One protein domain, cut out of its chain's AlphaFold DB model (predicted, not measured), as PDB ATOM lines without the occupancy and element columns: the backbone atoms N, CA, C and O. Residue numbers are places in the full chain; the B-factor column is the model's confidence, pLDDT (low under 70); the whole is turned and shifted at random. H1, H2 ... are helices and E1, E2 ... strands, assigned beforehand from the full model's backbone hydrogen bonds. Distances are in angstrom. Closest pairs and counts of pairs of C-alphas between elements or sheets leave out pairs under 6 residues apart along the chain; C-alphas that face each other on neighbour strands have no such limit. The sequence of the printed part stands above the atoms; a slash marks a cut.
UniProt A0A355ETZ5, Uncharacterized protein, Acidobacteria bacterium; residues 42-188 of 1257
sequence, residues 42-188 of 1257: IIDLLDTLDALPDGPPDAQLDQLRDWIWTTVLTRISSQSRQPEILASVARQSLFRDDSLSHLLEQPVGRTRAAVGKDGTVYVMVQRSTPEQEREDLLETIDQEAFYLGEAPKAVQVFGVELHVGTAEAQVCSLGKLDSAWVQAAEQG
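AT A GLANCE: This is residues 42 to 188 of the 1257 residues of an uncharacterized protein of Acidobacteria bacterium (UniProt A0A355ETZ5). A curled sheet of five strands, like part of a barrel, wraps round the long helix H2, and a second long helix, H4, packs on the opposite face, giving three layers. The short helices H1 and H5 lie toward opposite ends of the longest axis. The 147 printed residues, with five named helices and five named strands, run E1, H1, H2, H3, E2, E3, H4, E4, E5, H5; the class is mixed, helices and strands. The sheet's order is E1, E5, E4, E3, E2, mixed. The whole is compact, with a radius of gyration of the C-alphas of 15.2 A and spans of 44 by 32 by 29 A.

HOW THE PARTS SIT: E1, residues 42 to 44, is an edge strand, antiparallel to E5, residues 168 to 178; N 43 and O 169 are 2.9 A apart, within hydrogen-bond range. H1, residues 46 to 49, is not on the sheet. H2, residues 57 to 80, is on the sheet, which curls round it; its closest C-alphas to E2, residues 111 to 115, are those of Trp 69 and Arg 112, 6.9 A. H2 touches H3, residues 83 to 87, with residues 73 to 77 alone, closest at the C-alphas of Ser 77 and Pro 83, 5.2 A. H3 only grazes the sheet. E2, the other edge strand, forms a hairpin with E3, residues 120 to 126, with N 112 and O 124 at 3.0 A. E3, H4, residues 130 to 148, and E4, residues 154 to 163, make a strand-helix-strand unit, two parallel neighbour strands with a helix between, and its crossover is right-handed; N 123 and O 156 are 2.9 A apart. H4 has a height of 8.7 A over the sheet, on the opposite face from H2, and runs slantwise to the strands, at 35 degrees to E3 on the local plane. The closest C-alphas of H4 and E3 are those of Leu 137 and Val 125, 6.5 A. E4 and E5 form an antiparallel hairpin, with N 161 and O 170 at 2.9 A. H5, residues 179 to 182, only grazes the sheet. Every O i to N i+4 pair is within range in H2 and H4; H3 has 0 of 1, but 2 of 2 O i to N i+3 pairs, and H1 and H5 are too short for an i+4 pair.

IN THESE COORDINATES: E1 begins at C-alpha 42, (209.593, 227.749, 148.144). H2 measures 34.1 A, H4 26.3 A, E4 29.4 A and E5 30.5 A. H5 ends at C-alpha 182, (181.325, 226.345, 152.359).

THE WHOLE: The C-alphas farthest apart, of Asp 50 and Ala 185, are 45.8 A apart. The printed part has no cut. The link from H3 to E2, residues 88 to 110, is long. Mean pLDDT of the printed part is 89.2; residues 91, 98 to 103 and 105 are under 70.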
ATOM      1  N   ILE A  42     209.209 227.183 149.438       95.31
ATOM      2  CA  ILE A  42     209.593 227.749 148.144       95.31
ATOM      3  C   ILE A  42     209.904 226.602 147.185       95.31
ATOM      4  O   ILE A  42     210.707 225.716 147.492       95.31
ATOM      5  N   ILE A  43     209.267 226.631 146.020       92.31
ATOM      6  CA  ILE A  43     209.568 225.761 144.887       92.31
ATOM      7  C   ILE A  43     210.471 226.550 143.942       92.31
ATOM      8  O   ILE A  43     210.107 227.648 143.518       92.31
ATOM      9  N   ASP A  44     211.642 225.997 143.630       90.31
ATOM     10  CA  ASP A  44     212.555 226.573 142.646       90.31
ATOM     11  C   ASP A  44     212.107 226.157 141.238       90.31
ATOM     12  O   ASP A  44     211.928 224.970 140.954       90.31
ATOM     13  N   LEU A  45     211.885 227.143 140.371       87.69
ATOM     14  CA  LEU A  45     211.435 226.974 138.993       87.69
ATOM     15  C   LEU A  45     212.533 227.323 137.976       87.69
ATOM     16  O   LEU A  45     212.248 227.313 136.785       87.69
ATOM     17  N   LEU A  46     213.766 227.642 138.392       83.94
ATOM     18  CA  LEU A  46     214.790 228.169 137.478       83.94
ATOM     19  C   LEU A  46     215.128 227.197 136.337       83.94
ATOM     20  O   LEU A  46     215.038 227.576 135.173       83.94
ATOM     21  N   ASP A  47     215.435 225.938 136.656       77.44
ATOM     22  CA  ASP A  47     215.674 224.889 135.648       77.44
ATOM     23  C   ASP A  47     214.382 224.468 134.914       77.44
ATOM     24  O   ASP A  47     214.415 223.915 133.817       77.44
ATOM     25  N   THR A  48     213.228 224.767 135.512       79.75
ATOM     26  CA  THR A  48     211.891 224.485 134.980       79.75
ATOM     27  C   THR A  48     211.481 225.490 133.893       79.75
ATOM     28  O   THR A  48     210.745 225.122 132.978       79.75
ATOM     29  N   LEU A  49     211.984 226.733 133.935       78.12
ATOM     30  CA  LEU A  49     211.747 227.744 132.892       78.12
ATOM     31  C   LEU A  49     212.363 227.348 131.541       78.12
ATOM     32  O   LEU A  49     211.741 227.577 130.507       78.12
ATOM     33  N   ASP A  50     213.537 226.708 131.541       77.56
ATOM     34  CA  ASP A  50     214.177 226.188 130.319       77.56
ATOM     35  C   ASP A  50     213.376 225.037 129.674       77.56
ATOM     36  O   ASP A  50     213.562 224.734 128.495       77.56
ATOM     37  N   ALA A  51     212.497 224.385 130.446       79.12
ATOM     38  CA  ALA A  51     211.659 223.266 130.019       79.12
ATOM     39  C   ALA A  51     210.213 223.672 129.670       79.12
ATOM     40  O   ALA A  51     209.398 222.796 129.364       79.12
ATOM     41  N   LEU A  52     209.875 224.967 129.727       79.56
ATOM     42  CA  LEU A  52     208.566 225.456 129.295       79.56
ATOM     43  C   LEU A  52     208.374 225.220 127.788       79.56
ATOM     44  O   LEU A  52     209.287 225.508 127.011       79.56
ATOM     45  N   PRO A  53     207.198 224.728 127.353       78.19
ATOM     46  CA  PRO A  53     206.895 224.630 125.932       78.19
ATOM     47  C   PRO A  53     206.875 226.026 125.299       78.19
ATOM     48  O   PRO A  53     206.426 226.999 125.916       78.19
ATOM     49  N   ASP A  54     207.337 226.130 124.053       75.25
ATOM     50  CA  ASP A  54     207.115 227.327 123.245       75.25
ATOM     51  C   ASP A  54     205.596 227.484 123.031       75.25
ATOM     52  O   ASP A  54     204.931 226.578 122.532       75.25
ATOM     53  N   GLY A  55     205.034 228.616 123.460       76.44
ATOM     54  CA  GLY A  55     203.592 228.858 123.485       76.44
ATOM     55  C   GLY A  55     203.259 230.246 124.045       76.44
ATOM     56  O   GLY A  55     204.176 230.975 124.441       76.44
ATOM     57  N   PRO A  56     201.974 230.645 124.076       78.81
ATOM     58  CA  PRO A  56     201.573 231.935 124.629       78.81
ATOM     59  C   PRO A  56     201.883 232.015 126.139       78.81
ATOM     60  O   PRO A  56     201.818 230.990 126.829       78.81
ATOM     61  N   PRO A  57     202.188 233.212 126.687       82.19
ATOM     62  CA  PRO A  57     202.582 233.373 128.090       82.19
ATOM     63  C   PRO A  57     201.596 232.770 129.098       82.19
ATOM     64  O   PRO A  57     202.021 232.198 130.099       82.19
ATOM     65  N   ASP A  58     200.292 232.832 128.827       81.88
ATOM     66  CA  ASP A  58     199.268 232.285 129.722       81.88
ATOM     67  C   ASP A  58     199.282 230.750 129.776       81.88
ATOM     68  O   ASP A  58     199.173 230.179 130.864       81.88
ATOM     69  N   ALA A  59     199.543 230.071 128.651       85.00
ATOM     70  CA  ALA A  59     199.737 228.619 128.625       85.00
ATOM     71  C   ALA A  59     201.014 228.204 129.377       85.00
ATOM     72  O   ALA A  59     201.021 227.190 130.077       85.00
ATOM     73  N   GLN A  60     202.078 229.012 129.297       88.12
ATOM     74  CA  GLN A  60     203.299 228.811 130.085       88.12
ATOM     75  C   GLN A  60     203.056 229.027 131.588       88.12
ATOM     76  O   GLN A  60     203.525 228.238 132.408       88.12
ATOM     77  N   LEU A  61     202.278 230.043 131.975       90.25
ATOM     78  CA  LEU A  61     201.877 230.255 133.370       90.25
ATOM     79  C   LEU A  61     201.014 229.099 133.893       90.25
ATOM     80  O   LEU A  61     201.237 228.625 135.007       90.25
ATOM     81  N   ASP A  62     200.069 228.603 133.096       90.88
ATOM     82  CA  ASP A  62     199.253 227.448 133.467       90.88
ATOM     83  C   ASP A  62     200.060 226.148 133.564       90.88
ATOM     84  O   ASP A  62     199.818 225.345 134.469       90.88
ATOM     85  N   GLN A  63     201.081 225.982 132.721       92.00
ATOM     86  CA  GLN A  63     202.056 224.902 132.836       92.00
ATOM     87  C   GLN A  63     202.851 224.972 134.154       92.00
ATOM     88  O   GLN A  63     203.018 223.947 134.823       92.00
ATOM     89  N   LEU A  64     203.313 226.163 134.560       92.50
ATOM     90  CA  LEU A  64     203.978 226.355 135.857       92.50
ATOM     91  C   LEU A  64     203.038 225.994 137.016       92.50
ATOM     92  O   LEU A  64     203.449 225.285 137.938       92.50
ATOM     93  N   ARG A  65     201.767 226.423 136.960       94.00
ATOM     94  CA  ARG A  65     200.746 226.078 137.968       94.00
ATOM     95  C   ARG A  65     200.539 224.563 138.077       94.00
ATOM     96  O   ARG A  65     200.445 224.062 139.197       94.00
ATOM     97  N   ASP A  66     200.531 223.820 136.971       92.38
ATOM     98  CA  ASP A  66     200.378 222.353 136.978       92.38
ATOM     99  C   ASP A  66     201.565 221.638 137.659       92.38
ATOM    100  O   ASP A  66     201.380 220.713 138.463       92.38
ATOM    101  N   TRP A  67     202.797 222.092 137.406       93.19
ATOM    102  CA  TRP A  67     204.006 221.553 138.045       93.19
ATOM    103  C   TRP A  67     204.091 221.890 139.538       93.19
ATOM    104  O   TRP A  67     204.421 221.028 140.364       93.19
ATOM    105  N   ILE A  68     203.733 223.120 139.908       94.50
ATOM    106  CA  ILE A  68     203.616 223.531 141.309       94.50
ATOM    107  C   ILE A  68     202.569 222.670 142.009       94.50
ATOM    108  O   ILE A  68     202.850 222.096 143.060       94.50
ATOM    109  N   TRP A  69     201.393 222.497 141.409       95.25
ATOM    110  CA  TRP A  69     200.318 221.701 141.990       95.25
ATOM    111  C   TRP A  69     200.701 220.231 142.183       95.25
ATOM    112  O   TRP A  69     200.462 219.660 143.248       95.25
ATOM    113  N   THR A  70     201.404 219.637 141.217       92.94
ATOM    114  CA  THR A  70     201.984 218.289 141.340       92.94
ATOM    115  C   THR A  70     202.944 218.185 142.536       92.94
ATOM    116  O   THR A  70     202.921 217.208 143.294       92.94
ATOM    117  N   THR A  71     203.752 219.223 142.766       93.69
ATOM    118  CA  THR A  71     204.668 219.320 143.916       93.69
ATOM    119  C   THR A  71     203.905 219.454 145.241       93.69
ATOM    120  O   THR A  71     204.211 218.755 146.213       93.69
ATOM    121  N   VAL A  72     202.858 220.283 145.274       94.69
ATOM    122  CA  VAL A  72     201.960 220.461 146.428       94.69
ATOM    123  C   VAL A  72     201.272 219.146 146.798       94.69
ATOM    124  O   VAL A  72     201.341 218.723 147.952       94.69
ATOM    125  N   LEU A  73     200.686 218.439 145.829       93.94
ATOM    126  CA  LEU A  73     200.018 217.154 146.060       93.94
ATOM    127  C   LEU A  73     200.982 216.060 146.527       93.94
ATOM    128  O   LEU A  73     200.620 215.251 147.383       93.94
ATOM    129  N   THR A  74     202.225 216.066 146.040       92.31
ATOM    130  CA  THR A  74     203.286 215.168 146.525       92.31
ATOM    131  C   THR A  74     203.569 215.404 148.010       92.31
ATOM    132  O   THR A  74     203.596 214.450 148.794       92.31
ATOM    133  N   ARG A  75     203.715 216.672 148.419       93.19
ATOM    134  CA  ARG A  75     203.938 217.065 149.819       93.19
ATOM    135  C   ARG A  75     202.743 216.708 150.710       93.19
ATOM    136  O   ARG A  75     202.929 216.094 151.759       93.19
ATOM    137  N   ILE A  76     201.518 217.006 150.273       92.62
ATOM    138  CA  ILE A  76     200.290 216.636 150.997       92.62
ATOM    139  C   ILE A  76     200.209 215.118 151.168       92.62
ATOM    140  O   ILE A  76     199.928 214.635 152.264       92.62
ATOM    141  N   SER A  77     200.466 214.350 150.108       91.31
ATOM    142  CA  SER A  77     200.416 212.885 150.126       91.31
ATOM    143  C   SER A  77     201.414 212.288 151.128       91.31
ATOM    144  O   SER A  77     201.040 211.418 151.922       91.31
ATOM    145  N   SER A  78     202.657 212.789 151.161       90.31
ATOM    146  CA  SER A  78     203.687 212.307 152.094       90.31
ATOM    147  C   SER A  78     203.360 212.633 153.559       90.31
ATOM    148  O   SER A  78     203.523 211.776 154.430       90.31
ATOM    149  N   GLN A  79     202.830 213.830 153.834       91.12
ATOM    150  CA  GLN A  79     202.466 214.276 155.184       91.12
ATOM    151  C   GLN A  79     201.182 213.609 155.707       91.12
ATOM    152  O   GLN A  79     201.154 213.085 156.822       91.12
ATOM    153  N   SER A  80     200.118 213.599 154.901       87.88
ATOM    154  CA  SER A  80     198.793 213.076 155.279       87.88
ATOM    155  C   SER A  80     198.690 211.548 155.237       87.88
ATOM    156  O   SER A  80     197.742 210.982 155.784       87.88
ATOM    157  N   ARG A  81     199.652 210.876 154.584       89.25
ATOM    158  CA  ARG A  81     199.621 209.440 154.256       89.25
ATOM    159  C   ARG A  81     198.402 209.038 153.412       89.25
ATOM    160  O   ARG A  81     197.922 207.910 153.536       89.25
ATOM    161  N   GLN A  82     197.926 209.941 152.554       86.38
ATOM    162  CA  GLN A  82     196.881 209.687 151.558       86.38
ATOM    163  C   GLN A  82     197.492 209.593 150.142       86.38
ATOM    164  O   GLN A  82     197.387 210.545 149.365       86.38
ATOM    165  N   PRO A  83     198.128 208.462 149.769       84.62
ATOM    166  CA  PRO A  83     198.702 208.288 148.434       84.62
ATOM    167  C   PRO A  83     197.662 208.366 147.311       84.62
ATOM    168  O   PRO A  83     198.008 208.680 146.175       84.62
ATOM    169  N   GLU A  84     196.384 208.114 147.608       83.69
ATOM    170  CA  GLU A  84     195.298 208.220 146.635       83.69
ATOM    171  C   GLU A  84     195.079 209.650 146.116       83.69
ATOM    172  O   GLU A  84     194.542 209.803 145.024       83.69
ATOM    173  N   ILE A  85     195.539 210.687 146.830       86.88
ATOM    174  CA  ILE A  85     195.486 212.078 146.351       86.88
ATOM    175  C   ILE A  85     196.263 212.231 145.035       86.88
ATOM    176  O   ILE A  85     195.801 212.914 144.124       86.88
ATOM    177  N   LEU A  86     197.398 211.542 144.879       86.25
ATOM    178  CA  LEU A  86     198.216 211.610 143.662       86.25
ATOM    179  C   LEU A  86     197.551 210.959 142.437       86.25
ATOM    180  O   LEU A  86     197.952 211.231 141.310       86.25
ATOM    181  N   ALA A  87     196.476 210.184 142.620       81.06
ATOM    182  CA  ALA A  87     195.650 209.718 141.505       81.06
ATOM    183  C   ALA A  87     194.889 210.861 140.799       81.06
ATOM    184  O   ALA A  87     194.412 210.668 139.682       81.06
ATOM    185  N   SER A  88     194.779 212.045 141.419       75.69
ATOM    186  CA  SER A  88     194.262 213.252 140.757       75.69
ATOM    187  C   SER A  88     195.243 213.826 139.729       75.69
ATOM    188  O   SER A  88     194.807 214.217 138.650       75.69
ATOM    189  N   VAL A  89     196.557 213.773 140.003       73.75
ATOM    190  CA  VAL A  89     197.618 214.217 139.074       73.75
ATOM    191  C   VAL A  89     197.556 213.429 137.768       73.75
ATOM    192  O   VAL A  89     197.733 214.002 136.705       73.75
ATOM    193  N   ALA A  90     197.197 212.142 137.814       70.81
ATOM    194  CA  ALA A  90     197.050 211.298 136.623       70.81
ATOM    195  C   ALA A  90     195.935 211.740 135.643       70.81
ATOM    196  O   ALA A  90     195.776 211.124 134.592       70.81
ATOM    197  N   ARG A  91     195.139 212.766 135.982       67.06
ATOM    198  CA  ARG A  91     194.185 213.415 135.065       67.06
ATOM    199  C   ARG A  91     194.763 214.640 134.361       67.06
ATOM    200  O   ARG A  91     194.246 215.029 133.322       67.06
ATOM    201  N   GLN A  92     195.782 215.255 134.951       73.94
ATOM    202  CA  GLN A  92     196.454 216.430 134.418       73.94
ATOM    203  C   GLN A  92     197.604 215.963 133.532       73.94
ATOM    204  O   GLN A  92     198.306 215.003 133.858       73.94
ATOM    205  N   SER A  93     197.811 216.638 132.406       75.94
ATOM    206  CA  SER A  93     199.035 216.407 131.649       75.94
ATOM    207  C   SER A  93     200.212 217.007 132.412       75.94
ATOM    208  O   SER A  93     200.129 218.136 132.892       75.94
ATOM    209  N   LEU A  94     201.334 216.285 132.486       79.44
ATOM    210  CA  LEU A  94     202.590 216.876 132.959       79.44
ATOM    211  C   LEU A  94     203.127 217.925 131.976       79.44
ATOM    212  O   LEU A  94     203.940 218.749 132.379       79.44
ATOM    213  N   PHE A  95     202.682 217.899 130.716       83.31
ATOM    214  CA  PHE A  95     203.030 218.882 129.694       83.31
ATOM    215  C   PHE A  95     201.778 219.341 128.942       83.31
ATOM    216  O   PHE A  95     201.049 218.514 128.389       83.31
ATOM    217  N   ARG A  96     201.528 220.647 128.908       84.25
ATOM    218  CA  ARG A  96     200.525 221.259 128.041       84.25
ATOM    219  C   ARG A  96     201.014 221.166 126.611       84.25
ATOM    220  O   ARG A  96     202.059 221.698 126.252       84.25
ATOM    221  N   ASP A  97     200.245 220.424 125.842       78.12
ATOM    222  CA  ASP A  97     200.434 220.174 124.431       78.12
ATOM    223  C   ASP A  97     199.028 220.210 123.827       78.12
ATOM    224  O   ASP A  97     198.136 219.472 124.272       78.12
ATOM    225  N   ASP A  98     198.816 221.097 122.857       67.38
ATOM    226  CA  ASP A  98     197.530 221.274 122.183       67.38
ATOM    227  C   ASP A  98     197.100 219.986 121.464       67.38
ATOM    228  O   ASP A  98     195.904 219.689 121.378       67.38
ATOM    229  N   SER A  99     198.055 219.150 121.040       69.38
ATOM    230  CA  SER A  99     197.766 217.831 120.479       69.38
ATOM    231  C   SER A  99     197.219 216.849 121.521       69.38
ATOM    232  O   SER A  99     196.478 215.939 121.157       69.38
ATOM    233  N   LEU A 100     197.484 217.049 122.819       69.88
ATOM    234  CA  LEU A 100     196.958 216.227 123.920       69.88
ATOM    235  C   LEU A 100     195.703 216.815 124.585       69.88
ATOM    236  O   LEU A 100     195.060 216.122 125.379       69.88
ATOM    237  N   SER A 101     195.310 218.052 124.262       64.25
ATOM    238  CA  SER A 101     194.171 218.739 124.899       64.25
ATOM    239  C   SER A 101     192.819 218.044 124.666       64.25
ATOM    240  O   SER A 101     191.901 218.189 125.467       64.25
ATOM    241  N   HIS A 102     192.708 217.207 123.626       64.25
ATOM    242  CA  HIS A 102     191.533 216.366 123.360       64.25
ATOM    243  C   HIS A 102     191.436 215.089 124.227       64.25
ATOM    244  O   HIS A 102     190.377 214.462 124.275       64.25
ATOM    245  N   LEU A 103     192.520 214.675 124.901       64.00
ATOM    246  CA  LEU A 103     192.571 213.448 125.717       64.00
ATOM    247  C   LEU A 103     192.441 213.710 127.220       64.00
ATOM    248  O   LEU A 103     191.989 212.829 127.956       64.00
ATOM    249  N   LEU A 104     192.872 214.886 127.677       70.25
ATOM    250  CA  LEU A 104     192.991 215.237 129.089       70.25
ATOM    251  C   LEU A 104     192.330 216.591 129.351       70.25
ATOM    252  O   LEU A 104     192.627 217.572 128.676       70.25
ATOM    253  N   GLU A 105     191.473 216.651 130.371       69.31
ATOM    254  CA  GLU A 105     190.961 217.913 130.907       69.31
ATOM    255  C   GLU A 105     192.144 218.671 131.541       69.31
ATOM    256  O   GLU A 105     192.596 218.324 132.632       69.31
ATOM    257  N   GLN A 106     192.676 219.677 130.840       79.81
ATOM    258  CA  GLN A 106     193.743 220.552 131.332       79.81
ATOM    259  C   GLN A 106     193.098 221.763 132.035       79.81
ATOM    260  O   GLN A 106     192.612 222.660 131.349       79.81
ATOM    261  N   PRO A 107     193.026 221.810 133.381       84.69
ATOM    262  CA  PRO A 107     192.365 222.910 134.087       84.69
ATOM    263  C   PRO A 107     193.156 224.204 133.889       84.69
ATOM    264  O   PRO A 107     194.309 224.273 134.305       84.69
ATOM    265  N   VAL A 108     192.580 225.207 133.234       87.69
ATOM    266  CA  VAL A 108     193.217 226.523 133.042       87.69
ATOM    267  C   VAL A 108     192.990 227.451 134.236       87.69
ATOM    268  O   VAL A 108     192.245 227.133 135.166       87.69
ATOM    269  N   GLY A 109     193.639 228.611 134.211       89.88
ATOM    270  CA  GLY A 109     193.337 229.720 135.108       89.88
ATOM    271  C   GLY A 109     194.020 229.618 136.473       89.88
ATOM    272  O   GLY A 109     195.077 229.008 136.639       89.88
ATOM    273  N   ARG A 110     193.448 230.282 137.481       94.19
ATOM    274  CA  ARG A 110     194.144 230.614 138.743       94.19
ATOM    275  C   ARG A 110     194.107 229.539 139.825       94.19
ATOM    276  O   ARG A 110     194.805 229.684 140.831       94.19
ATOM    277  N   THR A 111     193.337 228.470 139.643       95.81
ATOM    278  CA  THR A 111     193.153 227.426 140.658       95.81
ATOM    279  C   THR A 111     193.436 226.030 140.136       95.81
ATOM    280  O   THR A 111     193.379 225.756 138.938       95.81
ATOM    281  N   ARG A 112     193.748 225.118 141.059       95.12
ATOM    282  CA  ARG A 112     193.832 223.674 140.816       95.12
ATOM    283  C   ARG A 112     193.208 222.932 141.990       95.12
ATOM    284  O   ARG A 112     193.321 223.391 143.125       95.12
ATOM    285  N   ALA A 113     192.580 221.788 141.728       95.75
ATOM    286  CA  ALA A 113     191.921 220.997 142.761       95.75
ATOM    287  C   ALA A 113     192.221 219.497 142.674       95.75
ATOM    288  O   ALA A 113     192.657 218.971 141.648       95.75
ATOM    289  N   ALA A 114     192.018 218.820 143.803       94.56
ATOM    290  CA  ALA A 114     192.145 217.381 143.967       94.56
ATOM    291  C   ALA A 114     191.228 216.902 145.095       94.56
ATOM    292  O   ALA A 114     191.029 217.597 146.088       94.56
ATOM    293  N   VAL A 115     190.720 215.677 144.982       93.06
ATOM    294  CA  VAL A 115     189.795 215.100 145.965       93.06
ATOM    295  C   VAL A 115     190.479 213.985 146.748       93.06
ATOM    296  O   VAL A 115     190.892 212.970 146.185       93.06
ATOM    297  N   GLY A 116     190.570 214.167 148.064       92.88
ATOM    298  CA  GLY A 116     190.988 213.148 149.017       92.88
ATOM    299  C   GLY A 116     189.951 212.039 149.172       92.88
ATOM    300  O   GLY A 116     188.745 212.230 149.011       92.88
ATOM    301  N   LYS A 117     190.421 210.848 149.544       89.88
ATOM    302  CA  LYS A 117     189.586 209.645 149.725       89.88
ATOM    303  C   LYS A 117     188.532 209.790 150.830       89.88
ATOM    304  O   LYS A 117     187.535 209.071 150.846       89.88
ATOM    305  N   ASP A 118     188.771 210.693 151.773       91.56
ATOM    306  CA  ASP A 118     187.857 211.052 152.853       91.56
ATOM    307  C   ASP A 118     186.715 211.983 152.399       91.56
ATOM    308  O   ASP A 118     185.704 212.072 153.102       91.56
ATOM    309  N   GLY A 119     186.822 212.615 151.225       92.44
ATOM    310  CA  GLY A 119     185.931 213.680 150.754       92.44
ATOM    311  C   GLY A 119     186.393 215.090 151.147       92.44
ATOM    312  O   GLY A 119     185.583 216.018 151.116       92.44
ATOM    313  N   THR A 120     187.658 215.254 151.551       95.88
ATOM    314  CA  THR A 120     188.322 216.562 151.640       95.88
ATOM    315  C   THR A 120     188.742 217.000 150.235       95.88
ATOM    316  O   THR A 120     189.398 216.238 149.527       95.88
ATOM    317  N   VAL A 121     188.403 218.223 149.829       96.12
ATOM    318  CA  VAL A 121     188.929 218.824 148.592       96.12
ATOM    319  C   VAL A 121     190.181 219.622 148.938       96.12
ATOM    320  O   VAL A 121     190.178 220.414 149.873       96.12
ATOM    321  N   TYR A 122     191.260 219.417 148.201       97.12
ATOM    322  CA  TYR A 122     192.470 220.225 148.282       97.12
ATOM    323  C   TYR A 122     192.425 221.220 147.128       97.12
ATOM    324  O   TYR A 122     192.266 220.793 145.986       97.12
ATOM    325  N   VAL A 123     192.554 222.515 147.415       97.25
ATOM    326  CA  VAL A 123     192.560 223.587 146.408       97.25
ATOM    327  C   VAL A 123     193.848 224.387 146.528       97.25
ATOM    328  O   VAL A 123     194.200 224.827 147.620       97.25
ATOM    329  N   MET A 124     194.525 224.607 145.407       97.50
ATOM    330  CA  MET A 124     195.514 225.668 145.256       97.50
ATOM    331  C   MET A 124     194.861 226.856 144.555       97.50
ATOM    332  O   MET A 124     194.180 226.662 143.551       97.50
ATOM    333  N   VAL A 125     195.090 228.063 145.067       96.88
ATOM    334  CA  VAL A 125     194.634 229.335 144.495       96.88
ATOM    335  C   VAL A 125     195.818 230.288 144.348       96.88
ATOM    336  O   VAL A 125     196.646 230.412 145.255       96.88
ATOM    337  N   GLN A 126     195.935 230.941 143.191       96.12
ATOM    338  CA  GLN A 126     196.948 231.968 142.978       96.12
ATOM    339  C   GLN A 126     196.639 233.211 143.819       96.12
ATOM    340  O   GLN A 126     195.522 233.728 143.797       96.12
ATOM    341  N   ARG A 127     197.650 233.707 144.537       95.06
ATOM    342  CA  ARG A 127     197.541 234.905 145.368       95.06
ATOM    343  C   ARG A 127     197.209 236.129 144.518       95.06
ATOM    344  O   ARG A 127     197.808 236.341 143.463       95.06
ATOM    345  N   SER A 128     196.221 236.899 144.960       92.94
ATOM    346  CA  SER A 128     195.715 238.091 144.272       92.94
ATOM    347  C   SER A 128     194.966 238.999 145.263       92.94
ATOM    348  O   SER A 128     195.373 239.107 146.420       92.94
ATOM    349  N   THR A 129     193.904 239.697 144.848       91.94
ATOM    350  CA  THR A 129     193.041 240.411 145.800       91.94
ATOM    351  C   THR A 129     192.227 239.401 146.620       91.94
ATOM    352  O   THR A 129     191.776 238.402 146.054       91.94
ATOM    353  N   PRO A 130     191.986 239.625 147.929       91.31
ATOM    354  CA  PRO A 130     191.218 238.693 148.764       91.31
ATOM    355  C   PRO A 130     189.831 238.355 148.205       91.31
ATOM    356  O   PRO A 130     189.342 237.242 148.381       91.31
ATOM    357  N   GLU A 131     189.204 239.305 147.512       90.62
ATOM    358  CA  GLU A 131     187.927 239.136 146.829       90.62
ATOM    359  C   GLU A 131     188.047 238.123 145.685       90.62
ATOM    360  O   GLU A 131     187.279 237.164 145.649       90.62
ATOM    361  N   GLN A 132     189.033 238.287 144.796       90.75
ATOM    362  CA  GLN A 132     189.248 237.380 143.668       90.75
ATOM    363  C   GLN A 132     189.687 235.991 144.141       90.75
ATOM    364  O   GLN A 132     189.123 235.003 143.684       90.75
ATOM    365  N   GLU A 133     190.615 235.901 145.101       93.06
ATOM    366  CA  GLU A 133     191.013 234.619 145.701       93.06
ATOM    367  C   GLU A 133     189.807 233.852 146.255       93.06
ATOM    368  O   GLU A 133     189.718 232.632 146.112       93.06
ATOM    369  N   ARG A 134     188.861 234.566 146.880       93.88
ATOM    370  CA  ARG A 134     187.635 233.979 147.419       93.88
ATOM    371  C   ARG A 134     186.687 233.524 146.308       93.88
ATOM    372  O   ARG A 134     186.155 232.423 146.420       93.88
ATOM    373  N   GLU A 135     186.458 234.324 145.265       93.31
ATOM    374  CA  GLU A 135     185.598 233.920 144.139       93.31
ATOM    375  C   GLU A 135     186.183 232.703 143.396       93.31
ATOM    376  O   GLU A 135     185.474 231.707 143.229       93.31
ATOM    377  N   ASP A 136     187.478 232.739 143.058       93.81
ATOM    378  CA  ASP A 136     188.232 231.656 142.405       93.81
ATOM    379  C   ASP A 136     188.138 230.346 143.216       93.81
ATOM    380  O   ASP A 136     187.848 229.261 142.693       93.81
ATOM    381  N   LEU A 137     188.344 230.443 144.534       95.81
ATOM    382  CA  LEU A 137     188.227 229.322 145.458       95.81
ATOM    383  C   LEU A 137     186.794 228.781 145.521       95.81
ATOM    384  O   LEU A 137     186.605 227.568 145.453       95.81
ATOM    385  N   LEU A 138     185.784 229.643 145.661       96.12
ATOM    386  CA  LEU A 138     184.388 229.216 145.780       96.12
ATOM    387  C   LEU A 138     183.881 228.567 144.483       96.12
ATOM    388  O   LEU A 138     183.198 227.550 144.553       96.12
ATOM    389  N   GLU A 139     184.264 229.080 143.311       95.69
ATOM    390  CA  GLU A 139     184.028 228.418 142.020       95.69
ATOM    391  C   GLU A 139     184.651 227.023 141.966       95.69
ATOM    392  O   GLU A 139     183.969 226.047 141.653       95.69
ATOM    393  N   THR A 140     185.914 226.902 142.372       96.00
ATOM    394  CA  THR A 140     186.625 225.617 142.400       96.00
ATOM    395  C   THR A 140     185.975 224.619 143.369       96.00
ATOM    396  O   THR A 140     185.833 223.436 143.057       96.00
ATOM    397  N   ILE A 141     185.518 225.088 144.536       96.44
ATOM    398  CA  ILE A 141     184.785 224.271 145.511       96.44
ATOM    399  C   ILE A 141     183.443 223.799 144.943       96.44
ATOM    400  O   ILE A 141     183.090 222.634 145.122       96.44
ATOM    401  N   ASP A 142     182.698 224.671 144.265       97.31
ATOM    402  CA  ASP A 142     181.402 224.329 143.673       97.31
ATOM    403  C   ASP A 142     181.557 223.347 142.492       97.31
ATOM    404  O   ASP A 142     180.751 222.425 142.343       97.31
ATOM    405  N   GLN A 143     182.626 223.483 141.698       95.19
ATOM    406  CA  GLN A 143     183.001 222.548 140.632       95.19
ATOM    407  C   GLN A 143     183.323 221.147 141.189       95.19
ATOM    408  O   GLN A 143     182.816 220.142 140.683       95.19
ATOM    409  N   GLU A 144     184.104 221.057 142.268       94.94
ATOM    410  CA  GLU A 144     184.398 219.771 142.916       94.94
ATOM    411  C   GLU A 144     183.194 219.204 143.686       94.94
ATOM    412  O   GLU A 144     182.995 217.989 143.693       94.94
ATOM    413  N   ALA A 145     182.332 220.044 144.269       95.00
ATOM    414  CA  ALA A 145     181.066 219.614 144.872       95.00
ATOM    415  C   ALA A 145     180.132 218.975 143.829       95.00
ATOM    416  O   ALA A 145     179.513 217.935 144.077       95.00
ATOM    417  N   PHE A 146     180.070 219.562 142.632       94.69
ATOM    418  CA  PHE A 146     179.363 218.990 141.494       94.69
ATOM    419  C   PHE A 146     179.914 217.597 141.124       94.69
ATOM    420  O   PHE A 146     179.136 216.649 140.976       94.69
ATOM    421  N   TYR A 147     181.239 217.441 141.035       90.19
ATOM    422  CA  TYR A 147     181.869 216.155 140.722       90.19
ATOM    423  C   TYR A 147     181.724 215.097 141.829       90.19
ATOM    424  O   TYR A 147     181.565 213.908 141.529       90.19
ATOM    425  N   LEU A 148     181.759 215.513 143.098       91.56
ATOM    426  CA  LEU A 148     181.505 214.669 144.268       91.56
ATOM    427  C   LEU A 148     180.053 214.184 144.336       91.56
ATOM    428  O   LEU A 148     179.789 213.105 144.865       91.56
ATOM    429  N   GLY A 149     179.111 214.967 143.809       93.69
ATOM    430  CA  GLY A 149     177.676 214.735 143.962       93.69
ATOM    431  C   GLY A 149     177.084 215.307 145.260       93.69
ATOM    432  O   GLY A 149     175.874 215.232 145.471       93.69
ATOM    433  N   GLU A 150     177.928 215.867 146.126       93.50
ATOM    434  CA  GLU A 150     177.600 216.462 147.419       93.50
ATOM    435  C   GLU A 150     178.626 217.554 147.761       93.50
ATOM    436  O   GLU A 150     179.728 217.577 147.214       93.50
ATOM    437  N   ALA A 151     178.287 218.465 148.677       94.44
ATOM    438  CA  ALA A 151     179.254 219.455 149.147       94.44
ATOM    439  C   ALA A 151     180.429 218.765 149.869       94.44
ATOM    440  O   ALA A 151     180.205 217.809 150.619       94.44
ATOM    441  N   PRO A 152     181.673 219.248 149.697       95.56
ATOM    442  CA  PRO A 152     182.831 218.633 150.325       95.56
ATOM    443  C   PRO A 152     182.735 218.691 151.849       95.56
ATOM    444  O   PRO A 152     182.201 219.639 152.431       95.56
ATOM    445  N   LYS A 153     183.282 217.672 152.517       95.31
ATOM    446  CA  LYS A 153     183.242 217.580 153.989       95.31
ATOM    447  C   LYS A 153     184.158 218.611 154.638       95.31
ATOM    448  O   LYS A 153     183.856 219.129 155.712       95.31
ATOM    449  N   ALA A 154     185.272 218.884 153.971       96.69
ATOM    450  CA  ALA A 154     186.209 219.944 154.284       96.69
ATOM    451  C   ALA A 154     186.941 220.370 153.007       96.69
ATOM    452  O   ALA A 154     187.014 219.602 152.045       96.69
ATOM    453  N   VAL A 155     187.525 221.563 153.029       97.38
ATOM    454  CA  VAL A 155     188.394 222.066 151.964       97.38
ATOM    455  C   VAL A 155     189.710 222.524 152.581       97.38
ATOM    456  O   VAL A 155     189.704 223.290 153.538       97.38
ATOM    457  N   GLN A 156     190.835 222.034 152.072       97.44
ATOM    458  CA  GLN A 156     192.171 222.473 152.464       97.44
ATOM    459  C   GLN A 156     192.708 223.415 151.387       97.44
ATOM    460  O   GLN A 156     192.860 223.003 150.237       97.44
ATOM    461  N   VAL A 157     192.994 224.660 151.758       97.31
ATOM    462  CA  VAL A 157     193.365 225.724 150.819       97.31
ATOM    463  C   VAL A 157     194.858 226.025 150.910       97.31
ATOM    464  O   VAL A 157     195.396 226.216 152.004       97.31
ATOM    465  N   PHE A 158     195.509 226.111 149.752       97.75
ATOM    466  CA  PHE A 158     196.892 226.541 149.581       97.75
ATOM    467  C   PHE A 158     196.950 227.788 148.701       97.75
ATOM    468  O   PHE A 158     196.378 227.806 147.615       97.75
ATOM    469  N   GLY A 159     197.655 228.815 149.156       97.00
ATOM    470  CA  GLY A 159     197.965 229.996 148.359       97.00
ATOM    471  C   GLY A 159     199.286 229.797 147.627       97.00
ATOM    472  O   GLY A 159     200.234 229.300 148.237       97.00
ATOM    473  N   VAL A 160     199.358 230.186 146.352       97.38
ATOM    474  CA  VAL A 160     200.612 230.251 145.580       97.38
ATOM    475  C   VAL A 160     200.893 231.668 145.088       97.38
ATOM    476  O   VAL A 160     200.084 232.259 144.375       97.38
ATOM    477  N   GLU A 161     202.059 232.203 145.434       96.62
ATOM    478  CA  GLU A 161     202.594 233.447 144.884       96.62
ATOM    479  C   GLU A 161     203.697 233.116 143.865       96.62
ATOM    480  O   GLU A 161     204.618 232.352 144.164       96.62
ATOM    481  N   LEU A 162     203.562 233.625 142.636       94.06
ATOM    482  CA  LEU A 162     204.462 233.332 141.515       94.06
ATOM    483  C   LEU A 162     205.438 234.491 141.295       94.06
ATOM    484  O   LEU A 162     205.089 235.505 140.691       94.06
ATOM    485  N   HIS A 163     206.686 234.318 141.714       92.50
ATOM    486  CA  HIS A 163     207.757 235.282 141.487       92.50
ATOM    487  C   HIS A 163     208.499 234.936 140.190       92.50
ATOM    488  O   HIS A 163     209.609 234.404 140.199       92.50
ATOM    489  N   VAL A 164     207.886 235.249 139.043       82.44
ATOM    490  CA  VAL A 164     208.470 234.978 137.710       82.44
ATOM    491  C   VAL A 164     209.877 235.588 137.580       82.44
ATOM    492  O   VAL A 164     210.779 234.953 137.044       82.44
ATOM    493  N   GLY A 165     210.097 236.775 138.159       80.31
ATOM    494  CA  GLY A 165     211.391 237.469 138.171       80.31
ATOM    495  C   GLY A 165     212.483 236.858 139.065       80.31
ATOM    496  O   GLY A 165     213.637 237.261 138.937       80.31
ATOM    497  N   THR A 166     212.163 235.896 139.939       83.88
ATOM    498  CA  THR A 166     213.161 235.081 140.665       83.88
ATOM    499  C   THR A 166     213.088 233.596 140.304       83.88
ATOM    500  O   THR A 166     213.871 232.808 140.836       83.88
ATOM    501  N   ALA A 167     212.191 233.210 139.388       86.50
ATOM    502  CA  ALA A 167     211.828 231.826 139.091       86.50
ATOM    503  C   ALA A 167     211.500 231.019 140.361       86.50
ATOM    504  O   ALA A 167     212.032 229.933 140.574       86.50
ATOM    505  N   GLU A 168     210.660 231.566 141.236       93.25
ATOM    506  CA  GLU A 168     210.243 230.914 142.483       93.25
ATOM    507  C   GLU A 168     208.719 230.924 142.615       93.25
ATOM    508  O   GLU A 168     208.052 231.882 142.222       93.25
ATOM    509  N   ALA A 169     208.168 229.870 143.212       96.06
ATOM    510  CA  ALA A 169     206.792 229.858 143.690       96.06
ATOM    511  C   ALA A 169     206.773 229.675 145.207       96.06
ATOM    512  O   ALA A 169     207.220 228.645 145.721       96.06
ATOM    513  N   GLN A 170     206.243 230.664 145.922       97.12
ATOM    514  CA  GLN A 170     206.017 230.573 147.357       97.12
ATOM    515  C   GLN A 170     204.636 229.960 147.593       97.12
ATOM    516  O   GLN A 170     203.621 230.526 147.189       97.12
ATOM    517  N   VAL A 171     204.586 228.795 148.240       97.31
ATOM    518  CA  VAL A 171     203.334 228.098 148.556       97.31
ATOM    519  C   VAL A 171     203.132 228.027 150.061       97.31
ATOM    520  O   VAL A 171     204.044 227.656 150.801       97.31
ATOM    521  N   CYS A 172     201.921 228.326 150.530       96.19
ATOM    522  CA  CYS A 172     201.571 228.169 151.938       96.19
ATOM    523  C   CYS A 172     200.141 227.673 152.162       96.19
ATOM    524  O   CYS A 172     199.258 227.856 151.328       96.19
ATOM    525  N   SER A 173     199.913 227.037 153.312       96.31
ATOM    526  CA  SER A 173     198.581 226.627 153.764       96.31
ATOM    527  C   SER A 173     197.812 227.859 154.255       96.31
ATOM    528  O   SER A 173     198.227 228.484 155.232       96.31
ATOM    529  N   LEU A 174     196.710 228.222 153.589       95.62
ATOM    530  CA  LEU A 174     195.815 229.309 154.027       95.62
ATOM    531  C   LEU A 174     194.818 228.814 155.081       95.62
ATOM    532  O   LEU A 174     194.402 229.565 155.958       95.62
ATOM    533  N   GLY A 175     194.481 227.523 155.047       95.00
ATOM    534  CA  GLY A 175     193.768 226.866 156.134       95.00
ATOM    535  C   GLY A 175     192.808 225.774 155.702       95.00
ATOM    536  O   GLY A 175     192.699 225.420 154.526       95.00
ATOM    537  N   LYS A 176     192.095 225.243 156.697       95.75
ATOM    538  CA  LYS A 176     191.053 224.238 156.514       95.75
ATOM    539  C   LYS A 176     189.671 224.835 156.760       95.75
ATOM    540  O   LYS A 176     189.373 225.293 157.858       95.75
ATOM    541  N   LEU A 177     188.833 224.769 155.738       96.38
ATOM    542  CA  LEU A 177     187.421 225.123 155.752       96.38
ATOM    543  C   LEU A 177     186.602 223.856 156.018       96.38
ATOM    544  O   LEU A 177     186.956 222.777 155.533       96.38
ATOM    545  N   ASP A 178     185.502 223.961 156.757       95.38
ATOM    546  CA  ASP A 178     184.535 222.871 156.891       95.38
ATOM    547  C   ASP A 178     183.337 223.054 155.943       95.38
ATOM    548  O   ASP A 178     183.166 224.092 155.295       95.38
ATOM    549  N   SER A 179     182.500 222.021 155.836       94.75
ATOM    550  CA  SER A 179     181.299 222.064 154.993       94.75
ATOM    551  C   SER A 179     180.310 223.167 155.411       94.75
ATOM    552  O   SER A 179     179.595 223.703 154.566       94.75
ATOM    553  N   ALA A 180     180.285 223.548 156.696       95.44
ATOM    554  CA  ALA A 180     179.399 224.596 157.195       95.44
ATOM    555  C   ALA A 180     179.844 225.983 156.712       95.44
ATOM    556  O   ALA A 180     178.994 226.768 156.305       95.44
ATOM    557  N   TRP A 181     181.153 226.256 156.667       95.12
ATOM    558  CA  TRP A 181     181.710 227.462 156.047       95.12
ATOM    559  C   TRP A 181     181.394 227.522 154.547       95.12
ATOM    560  O   TRP A 181     180.922 228.541 154.054       95.12
ATOM    561  N   VAL A 182     181.582 226.414 153.816       94.44
ATOM    562  CA  VAL A 182     181.325 226.345 152.359       94.44
ATOM    563  C   VAL A 182     179.856 226.623 152.010       94.44
ATOM    564  O   VAL A 182     179.566 227.234 150.975       94.44
ATOM    565  N   GLN A 183     178.940 226.180 152.874       95.88
ATOM    566  CA  GLN A 183     177.491 226.367 152.753       95.88
ATOM    567  C   GLN A 183     176.958 227.588 153.526       95.88
ATOM    568  O   GLN A 183     175.742 227.748 153.645       95.88
ATOM    569  N   ALA A 184     177.830 228.446 154.059       95.94
ATOM    570  CA  ALA A 184     177.424 229.632 154.805       95.94
ATOM    571  C   ALA A 184     176.858 230.718 153.872       95.94
ATOM    572  O   ALA A 184     177.350 230.927 152.757       95.94
ATOM    573  N   ALA A 185     175.847 231.449 154.346       95.56
ATOM    574  CA  ALA A 185     175.219 232.533 153.586       95.56
ATOM    575  C   ALA A 185     176.188 233.705 153.350       95.56
ATOM    576  O   ALA A 185     176.114 234.392 152.334       95.56
ATOM    577  N   GLU A 186     177.146 233.878 154.258       94.19
ATOM    578  CA  GLU A 186     178.264 234.817 154.198       94.19
ATOM    579  C   GLU A 186     179.218 234.528 153.024       94.19
ATOM    580  O   GLU A 186     179.863 235.447 152.524       94.19
ATOM    581  N   GLN A 187     179.270 233.277 152.544       95.12
ATOM    582  CA  GLN A 187     179.988 232.873 151.324       95.12
ATOM    583  C   GLN A 187     179.069 232.856 150.090       95.12
ATOM    584  O   GLN A 187     179.309 232.128 149.125       95.12
ATOM    585  N   GLY A 188     177.953 233.588 150.149       95.56
ATOM    586  CA  GLY A 188     176.963 233.688 149.082       95.56
ATOM    587  C   GLY A 188     176.099 232.441 148.876       95.56
ATOM    588  O   GLY A 188     175.223 232.476 148.012       95.56
TER     589      GLY A 188